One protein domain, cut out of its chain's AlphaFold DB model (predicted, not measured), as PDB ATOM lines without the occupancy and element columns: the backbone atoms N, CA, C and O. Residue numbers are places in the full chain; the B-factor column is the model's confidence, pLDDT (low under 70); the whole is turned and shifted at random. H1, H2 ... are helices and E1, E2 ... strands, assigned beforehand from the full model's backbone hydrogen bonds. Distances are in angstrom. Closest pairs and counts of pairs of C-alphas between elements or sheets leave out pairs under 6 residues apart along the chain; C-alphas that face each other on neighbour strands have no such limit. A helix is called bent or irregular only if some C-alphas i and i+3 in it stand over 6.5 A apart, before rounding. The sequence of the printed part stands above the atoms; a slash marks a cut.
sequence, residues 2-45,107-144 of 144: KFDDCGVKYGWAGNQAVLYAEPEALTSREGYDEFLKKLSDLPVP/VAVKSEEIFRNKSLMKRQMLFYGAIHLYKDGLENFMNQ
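AT A GLANCE: This is residues 2 to 45 and 107 to 144 of the 144 residues of an uncharacterized protein of Bifidobacterium boum (UniProt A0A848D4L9). A narrow three-stranded sheet, E1, E2 and E3, has one long helix, H4, laid slantwise over one of its faces, while no named helix covers the other face. The short H1 and the helix H3 sit near the end of H4 where it begins, and H2 starts near them and reaches back toward H4 at Leu 39. The printed part has 82 residues, with three named strands and then four named helices in the order E1 E2 E3 H1 H2 H3 H4; the sheet's order is E1, E2, E3, antiparallel, and the class is mixed, helices and strands. The whole is only just compact, close to loose, with a radius of gyration of the C-alphas of 13.6 A, and it is elongated, spanning 45 by 24 by 17 A.

IN THESE COORDINATES: Find C-alpha 3 at (-14.726, -4.162, 17.306), where E1 begins; it covers residues 3 to 5. E2, residues 8 to 13, is 17.5 A from first to last C-alpha, and E3, residues 16 to 21, is 16.9 A. Next come H1, residues 23 to 26, and H2, residues 29 to 41, 18.9 A long. After the cut, H3 begins at C-alpha 107 at (-23.940, 19.123, 30.007) and runs to residue 116, 14.6 A. H4, residues 118 to 142, covers 32.0 A and ends at C-alpha 142 at (0.963, -7.719, 16.982). It is irregular, with C-alphas 136 and 139 7.1 A apart, and has a kink of 56 degrees near residue 136.

HOW THE PARTS SIT: Begin with the sheet, a meander, each strand the antiparallel neighbour of the one before. In the hairpin E1 and E2, N 8 and O 5 are within hydrogen-bond range at 2.8 A; in the hairpin E2 and E3, N 18 and O 11 are, at 2.8 A. H4 is on the sheet at a height of 7.0 A, making two layers, helix on one face of a sheet. It lies over E2 and E3, slantwise to the strands, at 34 degrees to E2 on the local plane; its closest C-alphas to E2 are Val 8 and Gly 129, 6.0 A. Residues 118 to 125 of H4 alone touch H1, closest at the C-alphas of Pro 23 and Lys 122, 5.9 A. H3 and H4 only just touch, only at the corner, with 3 pairs of C-alphas within 8 A, closest Ile 114 and Met 121 at 6.7 A, and are about perpendicular at 88 degrees. H2 is close to H4 but not clearly touching, closest at the C-alphas of Leu 39 and Tyr 128, 6.3 A, with a steep tilt of 49 degrees, the same way. H3 is apart from E3, for instance. In H2 every O i to N i+4 pair is within hydrogen-bond range, in H3 3 of 6 and in H4 18 of 21; H1 is too short for such a pair.

THE WHOLE: The two C-alphas farthest apart are those of Val 109 and Gln 144, 45.2 A. Residues 46 to 106 are not printed, and C-alphas 45 and 107 stand 21.5 A apart across the cut. The links that are printed whole are tight. Look for low confidence, pLDDT under 70, at residues 44 to 45 and 107 to 116; the mean of the printed part is 83.4.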
ATOM      1  N   LYS A   2     -13.256  -6.461  14.105       89.81
ATOM      2  CA  LYS A   2     -12.846  -6.937  15.446       89.81
ATOM      3  C   LYS A   2     -13.551  -6.213  16.592       89.81
ATOM      4  O   LYS A   2     -13.746  -6.811  17.640       89.81
ATOM      5  N   PHE A   3     -13.974  -4.976  16.361       92.31
ATOM      6  CA  PHE A   3     -14.726  -4.162  17.306       92.31
ATOM      7  C   PHE A   3     -15.756  -3.322  16.557       92.31
ATOM      8  O   PHE A   3     -15.460  -2.837  15.460       92.31
ATOM      9  N   ASP A   4     -16.933  -3.170  17.158       93.19
ATOM     10  CA  ASP A   4     -18.039  -2.339  16.682       93.19
ATOM     11  C   ASP A   4     -18.855  -1.880  17.901       93.19
ATOM     12  O   ASP A   4     -19.583  -2.672  18.499       93.19
ATOM     13  N   ASP A   5     -18.665  -0.631  18.324       90.62
ATOM     14  CA  ASP A   5     -19.404  -0.035  19.442       90.62
ATOM     15  C   ASP A   5     -19.534   1.479  19.265       90.62
ATOM     16  O   ASP A   5     -18.605   2.138  18.801       90.62
ATOM     17  N   CYS A   6     -20.680   2.043  19.655       85.62
ATOM     18  CA  CYS A   6     -20.967   3.482  19.591       85.62
ATOM     19  C   CYS A   6     -20.602   4.136  18.238       85.62
ATOM     20  O   CYS A   6     -20.081   5.245  18.209       85.62
ATOM     21  N   GLY A   7     -20.815   3.451  17.107       86.94
ATOM     22  CA  GLY A   7     -20.451   3.962  15.775       86.94
ATOM     23  C   GLY A   7     -18.944   3.977  15.481       86.94
ATOM     24  O   GLY A   7     -18.508   4.569  14.493       86.94
ATOM     25  N   VAL A   8     -18.134   3.347  16.330       92.56
ATOM     26  CA  VAL A   8     -16.686   3.202  16.189       92.56
ATOM     27  C   VAL A   8     -16.352   1.756  15.882       92.56
ATOM     28  O   VAL A   8     -16.773   0.838  16.579       92.56
ATOM     29  N   LYS A   9     -15.566   1.556  14.830       94.88
ATOM     30  CA  LYS A   9     -15.290   0.243  14.261       94.88
ATOM     31  C   LYS A   9     -13.801   0.105  14.006       94.88
ATOM     32  O   LYS A   9     -13.215   0.981  13.378       94.88
ATOM     33  N   TYR A  10     -13.186  -0.997  14.426       94.69
ATOM     34  CA  TYR A  10     -11.805  -1.290  14.033       94.69
ATOM     35  C   TYR A  10     -11.588  -2.747  13.636       94.69
ATOM     36  O   TYR A  10     -12.334  -3.671  13.987       94.69
ATOM     37  N   GLY A  11     -10.532  -2.952  12.862       93.88
ATOM     38  CA  GLY A  11     -10.045  -4.259  12.458       93.88
ATOM     39  C   GLY A  11      -8.684  -4.139  11.796       93.88
ATOM     40  O   GLY A  11      -8.126  -3.051  11.695       93.88
ATOM     41  N   TRP A  12      -8.150  -5.261  11.342       94.56
ATOM     42  CA  TRP A  12      -6.853  -5.310  10.685       94.56
ATOM     43  C   TRP A  12      -6.827  -6.408   9.627       94.56
ATOM     44  O   TRP A  12      -7.621  -7.355   9.679       94.56
ATOM     45  N   ALA A  13      -5.923  -6.252   8.666       92.38
ATOM     46  CA  ALA A  13      -5.613  -7.229   7.637       92.38
ATOM     47  C   ALA A  13      -4.100  -7.203   7.390       92.38
ATOM     48  O   ALA A  13      -3.548  -6.176   6.990       92.38
ATOM     49  N   GLY A  14      -3.422  -8.320   7.663       89.88
ATOM     50  CA  GLY A  14      -1.959  -8.366   7.650       89.88
ATOM     51  C   GLY A  14      -1.365  -7.374   8.653       89.88
ATOM     52  O   GLY A  14      -1.812  -7.292   9.793       89.88
ATOM     53  N   ASN A  15      -0.395  -6.575   8.209       91.44
ATOM     54  CA  ASN A  15       0.300  -5.579   9.030       91.44
ATOM     55  C   ASN A  15      -0.404  -4.210   9.100       91.44
ATOM     56  O   ASN A  15       0.206  -3.235   9.538       91.44
ATOM     57  N   GLN A  16      -1.655  -4.102   8.645       91.81
ATOM     58  CA  GLN A  16      -2.401  -2.844   8.644       91.81
ATOM     59  C   GLN A  16      -3.634  -2.943   9.536       91.81
ATOM     60  O   GLN A  16      -4.524  -3.760   9.295       91.81
ATOM     61  N   ALA A  17      -3.703  -2.072  10.544       92.44
ATOM     62  CA  ALA A  17      -4.898  -1.840  11.345       92.44
ATOM     63  C   ALA A  17      -5.634  -0.592  10.845       92.44
ATOM     64  O   ALA A  17      -5.013   0.415  10.507       92.44
ATOM     65  N   VAL A  18      -6.963  -0.656  10.811       93.62
ATOM     66  CA  VAL A  18      -7.818   0.444  10.373       93.62
ATOM     67  C   VAL A  18      -8.895   0.719  11.412       93.62
ATOM     68  O   VAL A  18      -9.558  -0.197  11.904       93.62
ATOM     69  N   LEU A  19      -9.065   2.003  11.723       94.44
ATOM     70  CA  LEU A  19     -10.071   2.535  12.629       94.44
ATOM     71  C   LEU A  19     -11.015   3.458  11.854       94.44
ATOM     72  O   LEU A  19     -10.582   4.399  11.190       94.44
ATOM     73  N   TYR A  20     -12.308   3.202  11.987       93.31
ATOM     74  CA  TYR A  20     -13.387   3.954  11.370       93.31
ATOM     75  C   TYR A  20     -14.311   4.525  12.443       93.31
ATOM     76  O   TYR A  20     -14.610   3.877  13.444       93.31
ATOM     77  N   ALA A  21     -14.782   5.744  12.205       92.38
ATOM     78  CA  ALA A  21     -15.806   6.393  13.009       92.38
ATOM     79  C   ALA A  21     -16.931   6.846  12.080       92.38
ATOM     80  O   ALA A  21     -16.669   7.513  11.075       92.38
ATOM     81  N   GLU A  22     -18.158   6.492  12.443       90.38
ATOM     82  CA  GLU A  22     -19.390   6.767  11.713       90.38
ATOM     83  C   GLU A  22     -20.291   7.660  12.580       90.38
ATOM     84  O   GLU A  22     -21.133   7.164  13.328       90.38
ATOM     85  N   PRO A  23     -20.115   8.996  12.518       83.19
ATOM     86  CA  PRO A  23     -20.859   9.942  13.354       83.19
ATOM     87  C   PRO A  23     -22.379   9.846  13.162       83.19
ATOM     88  O   PRO A  23     -23.149  10.224  14.036       83.19
ATOM     89  N   GLU A  24     -22.819   9.340  12.013       84.12
ATOM     90  CA  GLU A  24     -24.231   9.185  11.663       84.12
ATOM     91  C   GLU A  24     -24.920   8.072  12.471       84.12
ATOM     92  O   GLU A  24     -26.133   8.120  12.674       84.12
ATOM     93  N   ALA A  25     -24.146   7.125  13.012       81.06
ATOM     94  CA  ALA A  25     -24.655   6.066  13.878       81.06
ATOM     95  C   ALA A  25     -25.048   6.572  15.283       81.06
ATOM     96  O   ALA A  25     -25.877   5.951  15.942       81.06
ATOM     97  N   LEU A  26     -24.499   7.709  15.732       78.81
ATOM     98  CA  LEU A  26     -24.814   8.356  17.014       78.81
ATOM     99  C   LEU A  26     -25.644   9.628  16.795       78.81
ATOM    100  O   LEU A  26     -25.278  10.714  17.231       78.81
ATOM    101  N   THR A  27     -26.761   9.512  16.080       75.69
ATOM    102  CA  THR A  27     -27.691  10.633  15.847       75.69
ATOM    103  C   THR A  27     -28.743  10.786  16.947       75.69
ATOM    104  O   THR A  27     -29.396  11.826  17.025       75.69
ATOM    105  N   SER A  28     -28.902   9.785  17.818       80.38
ATOM    106  CA  SER A  28     -29.815   9.847  18.958       80.38
ATOM    107  C   SER A  28     -29.158  10.506  20.173       80.38
ATOM    108  O   SER A  28     -28.000  10.239  20.502       80.38
ATOM    109  N   ARG A  29     -29.934  11.337  20.884       78.25
ATOM    110  CA  ARG A  29     -29.510  11.977  22.140       78.25
ATOM    111  C   ARG A  29     -29.025  10.960  23.169       78.25
ATOM    112  O   ARG A  29     -27.931  11.086  23.704       78.25
ATOM    113  N   GLU A  30     -29.840   9.936  23.383       82.19
ATOM    114  CA  GLU A  30     -29.598   8.878  24.362       82.19
ATOM    115  C   GLU A  30     -28.319   8.090  24.040       82.19
ATOM    116  O   GLU A  30     -27.497   7.871  24.926       82.19
ATOM    117  N   GLY A  31     -28.092   7.752  22.764       83.75
ATOM    118  CA  GLY A  31     -26.899   7.014  22.346       83.75
ATOM    119  C   GLY A  31     -25.609   7.810  22.540       83.75
ATOM    120  O   GLY A  31     -24.579   7.255  22.930       83.75
ATOM    121  N   TYR A  32     -25.654   9.125  22.323       83.06
ATOM    122  CA  TYR A  32     -24.501   9.985  22.576       83.06
ATOM    123  C   TYR A  32     -24.229  10.174  24.074       83.06
ATOM    124  O   TYR A  32     -23.072  10.159  24.490       83.06
ATOM    125  N   ASP A  33     -25.269  10.293  24.903       84.06
ATOM    126  CA  ASP A  33     -25.110  10.386  26.360       84.06
ATOM    127  C   ASP A  33     -24.489   9.103  26.941       84.06
ATOM    128  O   ASP A  33     -23.633   9.161  27.828       84.06
ATOM    129  N   GLU A  34     -24.870   7.932  26.425       87.50
ATOM    130  CA  GLU A  34     -24.229   6.657  26.766       87.50
ATOM    131  C   GLU A  34     -22.769   6.600  26.309       87.50
ATOM    132  O   GLU A  34     -21.895   6.194  27.081       87.50
ATOM    133  N   PHE A  35     -22.486   7.058  25.089       88.12
ATOM    134  CA  PHE A  35     -21.121   7.176  24.588       88.12
ATOM    135  C   PHE A  35     -20.265   8.082  25.484       88.12
ATOM    136  O   PHE A  35     -19.140   7.718  25.822       88.12
ATOM    137  N   LEU A  36     -20.791   9.226  25.929       84.44
ATOM    138  CA  LEU A  36     -20.073  10.141  26.817       84.44
ATOM    139  C   LEU A  36     -19.741   9.509  28.171       84.44
ATOM    140  O   LEU A  36     -18.648   9.743  28.687       84.44
ATOM    141  N   LYS A  37     -20.639   8.686  28.728       87.12
ATOM    142  CA  LYS A  37     -20.350   7.918  29.952       87.12
ATOM    143  C   LYS A  37     -19.170   6.975  29.726       87.12
ATOM    144  O   LYS A  37     -18.173   7.083  30.437       87.12
ATOM    145  N   LYS A  38     -19.221   6.158  28.668       88.06
ATOM    146  CA  LYS A  38     -18.125   5.240  28.305       88.06
ATOM    147  C   LYS A  38     -16.810   5.976  28.037       88.06
ATOM    148  O   LYS A  38     -15.745   5.516  28.433       88.06
ATOM    149  N   LEU A  39     -16.869   7.136  27.382       85.75
ATOM    150  CA  LEU A  39     -15.703   7.975  27.112       85.75
ATOM    151  C   LEU A  39     -15.103   8.539  28.405       85.75
ATOM    152  O   LEU A  39     -13.884   8.638  28.518       85.75
ATOM    153  N   SER A  40     -15.946   8.900  29.377       82.81
ATOM    154  CA  SER A  40     -15.506   9.430  30.669       82.81
ATOM    155  C   SER A  40     -14.852   8.380  31.570       82.81
ATOM    156  O   SER A  40     -13.970   8.729  32.355       82.81
ATOM    157  N   ASP A  41     -15.223   7.106  31.410       86.56
ATOM    158  CA  ASP A  41     -14.606   5.981  32.123       86.56
ATOM    159  C   ASP A  41     -13.179   5.692  31.633       86.56
ATOM    160  O   ASP A  41     -12.374   5.071  32.336       86.56
ATOM    161  N   LEU A  42     -12.827   6.146  30.425       81.56
ATOM    162  CA  LEU A  42     -11.481   5.962  29.906       81.56
ATOM    163  C   LEU A  42     -10.487   6.864  30.653       81.56
ATOM    164  O   LEU A  42     -10.745   8.051  30.865       81.56
ATOM    165  N   PRO A  43      -9.304   6.337  31.021       72.75
ATOM    166  CA  PRO A  43      -8.277   7.129  31.671       72.75
ATOM    167  C   PRO A  43      -7.770   8.181  30.684       72.75
ATOM    168  O   PRO A  43      -6.952   7.886  29.816       72.75
ATOM    169  N   VAL A  44      -8.265   9.414  30.810       64.12
ATOM    170  CA  VAL A  44      -7.766  10.550  30.034       64.12
ATOM    171  C   VAL A  44      -6.340  10.842  30.510       64.12
ATOM    172  O   VAL A  44      -6.162  11.172  31.694       64.12
ATOM    173  N   PRO A  45      -5.325  10.730  29.631       62.12
ATOM    174  CA  PRO A  45      -3.956  11.092  29.965       62.12
ATOM    175  C   PRO A  45      -3.913  12.497  30.563       62.12
ATOM    176  O   PRO A  45      -4.566  13.413  30.061       62.12
ATOM    177  N   VAL A 107     -24.256  20.213  30.946       48.59
ATOM    178  CA  VAL A 107     -23.940  19.123  30.007       48.59
ATOM    179  C   VAL A 107     -25.076  18.919  28.996       48.59
ATOM    180  O   VAL A 107     -24.802  18.750  27.811       48.59
ATOM    181  N   ALA A 108     -26.335  19.052  29.428       47.56
ATOM    182  CA  ALA A 108     -27.510  18.907  28.565       47.56
ATOM    183  C   ALA A 108     -27.628  19.975  27.455       47.56
ATOM    184  O   ALA A 108     -28.179  19.689  26.396       47.56
ATOM    185  N   VAL A 109     -27.125  21.196  27.681       51.22
ATOM    186  CA  VAL A 109     -27.089  22.257  26.652       51.22
ATOM    187  C   VAL A 109     -25.931  22.032  25.673       51.22
ATOM    188  O   VAL A 109     -26.091  22.192  24.468       51.22
ATOM    189  N   LYS A 110     -24.779  21.563  26.171       53.84
ATOM    190  CA  LYS A 110     -23.611  21.254  25.333       53.84
ATOM    191  C   LYS A 110     -23.825  20.043  24.427       53.84
ATOM    192  O   LYS A 110     -23.274  20.021  23.332       53.84
ATOM    193  N   SER A 111     -24.616  19.050  24.837       51.78
ATOM    194  CA  SER A 111     -24.901  17.888  23.988       51.78
ATOM    195  C   SER A 111     -25.588  18.292  22.677       51.78
ATOM    196  O   SER A 111     -25.160  17.832  21.624       51.78
ATOM    197  N   GLU A 112     -26.566  19.212  22.698       55.00
ATOM    198  CA  GLU A 112     -27.224  19.715  21.472       55.00
ATOM    199  C   GLU A 112     -26.269  20.479  20.540       55.00
ATOM    200  O   GLU A 112     -26.367  20.346  19.319       55.00
ATOM    201  N   GLU A 113     -25.318  21.243  21.084       53.25
ATOM    202  CA  GLU A 113     -24.278  21.912  20.287       53.25
ATOM    203  C   GLU A 113     -23.258  20.927  19.703       53.25
ATOM    204  O   GLU A 113     -22.780  21.122  18.585       53.25
ATOM    205  N   ILE A 114     -22.947  19.834  20.405       54.84
ATOM    206  CA  ILE A 114     -22.007  18.825  19.905       54.84
ATOM    207  C   ILE A 114     -22.640  17.948  18.817       54.84
ATOM    208  O   ILE A 114     -21.954  17.618  17.851       54.84
ATOM    209  N   PHE A 115     -23.951  17.683  18.867       59.34
ATOM    210  CA  PHE A 115     -24.671  17.094  17.726       59.34
ATOM    211  C   PHE A 115     -24.553  17.943  16.452       59.34
ATOM    212  O   PHE A 115     -24.569  17.408  15.342       59.34
ATOM    213  N   ARG A 116     -24.386  19.266  16.588       63.09
ATOM    214  CA  ARG A 116     -24.116  20.162  15.451       63.09
ATOM    215  C   ARG A 116     -22.655  20.099  15.004       63.09
ATOM    216  O   ARG A 116     -22.372  20.301  13.825       63.09
ATOM    217  N   ASN A 117     -21.730  19.768  15.906       77.38
ATOM    218  CA  ASN A 117     -20.303  19.674  15.619       77.38
ATOM    219  C   ASN A 117     -19.847  18.226  15.346       77.38
ATOM    220  O   ASN A 117     -19.200  17.565  16.165       77.38
ATOM    221  N   LYS A 118     -20.135  17.755  14.125       82.56
ATOM    222  CA  LYS A 118     -19.747  16.417  13.644       82.56
ATOM    223  C   LYS A 118     -18.238  16.147  13.723       82.56
ATOM    224  O   LYS A 118     -17.844  14.995  13.894       82.56
ATOM    225  N   SER A 119     -17.384  17.166  13.584       82.38
ATOM    226  CA  SER A 119     -15.926  16.977  13.602       82.38
ATOM    227  C   SER A 119     -15.401  16.702  15.012       82.38
ATOM    228  O   SER A 119     -14.565  15.813  15.185       82.38
ATOM    229  N   LEU A 120     -15.940  17.386  16.029       83.62
ATOM    230  CA  LEU A 120     -15.625  17.127  17.436       83.62
ATOM    231  C   LEU A 120     -16.074  15.719  17.837       83.62
ATOM    232  O   LEU A 120     -15.269  14.954  18.371       83.62
ATOM    233  N   MET A 121     -17.315  15.355  17.506       85.19
ATOM    234  CA  MET A 121     -17.842  14.016  17.775       85.19
ATOM    235  C   MET A 121     -16.971  12.939  17.121       85.19
ATOM    236  O   MET A 121     -16.519  12.012  17.791       85.19
ATOM    237  N   LYS A 122     -16.613  13.113  15.841       88.81
ATOM    238  CA  LYS A 122     -15.711  12.192  15.138       88.81
ATOM    239  C   LYS A 122     -14.351  12.068  15.831       88.81
ATOM    240  O   LYS A 122     -13.823  10.966  15.930       88.81
ATOM    241  N   ARG A 123     -13.779  13.164  16.343       89.75
ATOM    242  CA  ARG A 123     -12.509  13.130  17.092       89.75
ATOM    243  C   ARG A 123     -12.639  12.336  18.396       89.75
ATOM    244  O   ARG A 123     -11.767  11.521  18.681       89.75
ATOM    245  N   GLN A 124     -13.709  12.541  19.164       88.69
ATOM    246  CA  GLN A 124     -13.969  11.777  20.391       88.69
ATOM    247  C   GLN A 124     -14.159  10.285  20.101       88.69
ATOM    248  O   GLN A 124     -13.598   9.443  20.796       88.69
ATOM    249  N   MET A 125     -14.897   9.961  19.040       91.50
ATOM    250  CA  MET A 125     -15.107   8.597  18.557       91.50
ATOM    251  C   MET A 125     -13.790   7.919  18.150       91.50
ATOM    252  O   MET A 125     -13.509   6.795  18.561       91.50
ATOM    253  N   LEU A 126     -12.938   8.613  17.391       92.00
ATOM    254  CA  LEU A 126     -11.614   8.103  17.024       92.00
ATOM    255  C   LEU A 126     -10.731   7.890  18.258       92.00
ATOM    256  O   LEU A 126     -10.050   6.874  18.355       92.00
ATOM    257  N   PHE A 127     -10.764   8.809  19.222       91.25
ATOM    258  CA  PHE A 127     -10.027   8.656  20.473       91.25
ATOM    259  C   PHE A 127     -10.495   7.428  21.267       91.25
ATOM    260  O   PHE A 127      -9.672   6.617  21.692       91.25
ATOM    261  N   TYR A 128     -11.812   7.248  21.401       91.50
ATOM    262  CA  TYR A 128     -12.418   6.076  22.031       91.50
ATOM    263  C   TYR A 128     -11.948   4.773  21.377       91.50
ATOM    264  O   TYR A 128     -11.477   3.864  22.065       91.50
ATOM    265  N   GLY A 129     -12.010   4.705  20.046       92.81
ATOM    266  CA  GLY A 129     -11.581   3.532  19.289       92.81
ATOM    267  C   GLY A 129     -10.085   3.258  19.376       92.81
ATOM    268  O   GLY A 129      -9.692   2.105  19.510       92.81
ATOM    269  N   ALA A 130      -9.248   4.297  19.356       92.94
ATOM    270  CA  ALA A 130      -7.802   4.153  19.497       92.94
ATOM    271  C   ALA A 130      -7.419   3.572  20.864       92.94
ATOM    272  O   ALA A 130      -6.550   2.706  20.940       92.94
ATOM    273  N   ILE A 131      -8.093   3.998  21.937       90.94
ATOM    274  CA  ILE A 131      -7.861   3.440  23.273       90.94
ATOM    275  C   ILE A 131      -8.265   1.965  23.334       90.94
ATOM    276  O   ILE A 131      -7.505   1.167  23.876       90.94
ATOM    277  N   HIS A 132      -9.415   1.589  22.771       91.94
ATOM    278  CA  HIS A 132      -9.849   0.186  22.747       91.94
ATOM    279  C   HIS A 132      -8.938  -0.680  21.877       91.94
ATOM    280  O   HIS A 132      -8.585  -1.791  22.261       91.94
ATOM    281  N   LEU A 133      -8.489  -0.163  20.732       91.75
ATOM    282  CA  LEU A 133      -7.494  -0.849  19.917       91.75
ATOM    283  C   LEU A 133      -6.200  -1.048  20.708       91.75
ATOM    284  O   LEU A 133      -5.675  -2.149  20.716       91.75
ATOM    285  N   TYR A 134      -5.712  -0.024  21.407       91.19
ATOM    286  CA  TYR A 134      -4.495  -0.122  22.211       91.19
ATOM    287  C   TYR A 134      -4.622  -1.124  23.368       91.19
ATOM    288  O   TYR A 134      -3.704  -1.908  23.593       91.19
ATOM    289  N   LYS A 135      -5.743  -1.101  24.096       90.25
ATOM    290  CA  LYS A 135      -5.950  -1.934  25.289       90.25
ATOM    291  C   LYS A 135      -6.309  -3.381  24.965       90.25
ATOM    292  O   LYS A 135      -5.760  -4.281  25.587       90.25
ATOM    293  N   ASP A 136      -7.204  -3.589  24.003       92.06
ATOM    294  CA  ASP A 136      -7.858  -4.886  23.793       92.06
ATOM    295  C   ASP A 136      -7.461  -5.524  22.449       92.06
ATOM    296  O   ASP A 136      -7.441  -6.747  22.290       92.06
ATOM    297  N   GLY A 137      -7.151  -4.695  21.447       90.12
ATOM    298  CA  GLY A 137      -6.874  -5.142  20.080       90.12
ATOM    299  C   GLY A 137      -5.390  -5.308  19.739       90.12
ATOM    300  O   GLY A 137      -5.062  -6.109  18.866       90.12
ATOM    301  N   LEU A 138      -4.495  -4.572  20.404       93.31
ATOM    302  CA  LEU A 138      -3.106  -4.405  19.977       93.31
ATOM    303  C   LEU A 138      -2.312  -5.699  20.099       93.31
ATOM    304  O   LEU A 138      -1.604  -6.060  19.169       93.31
ATOM    305  N   GLU A 139      -2.460  -6.421  21.207       93.19
ATOM    306  CA  GLU A 139      -1.783  -7.705  21.406       93.19
ATOM    307  C   GLU A 139      -2.167  -8.708  20.309       93.19
ATOM    308  O   GLU A 139      -1.308  -9.322  19.682       93.19
ATOM    309  N   ASN A 140      -3.461  -8.796  20.000       92.88
ATOM    310  CA  ASN A 140      -3.973  -9.666  18.944       92.88
ATOM    311  C   ASN A 140      -3.509  -9.247  17.544       92.88
ATOM    312  O   ASN A 140      -3.383 -10.096  16.666       92.88
ATOM    313  N   PHE A 141      -3.301  -7.951  17.318       92.50
ATOM    314  CA  PHE A 141      -2.770  -7.427  16.064       92.50
ATOM    315  C   PHE A 141      -1.268  -7.706  15.917       92.50
ATOM    316  O   PHE A 141      -0.825  -8.099  14.844       92.50
ATOM    317  N   MET A 142      -0.492  -7.535  16.990       92.88
ATOM    318  CA  MET A 142       0.963  -7.719  16.982       92.88
ATOM    319  C   MET A 142       1.382  -9.190  16.905       92.88
ATOM    320  O   MET A 142       2.454  -9.487  16.389       92.88
ATOM    321  N   ASN A 143       0.539 -10.097  17.405       92.12
ATOM    322  CA  ASN A 143       0.797 -11.538  17.433       92.12
ATOM    323  C   ASN A 143       0.163 -12.294  16.245       92.12
ATOM    324  O   ASN A 143      -0.049 -13.506  16.344       92.12
ATOM    325  N   GLN A 144      -0.197 -11.590  15.164       77.88
ATOM    326  CA  GLN A 144      -0.684 -12.200  13.919       77.88
ATOM    327  C   GLN A 144       0.413 -12.872  13.100       77.88
ATOM    328  O   GLN A 144       1.550 -12.353  13.079       77.88
TER     329      GLN A 144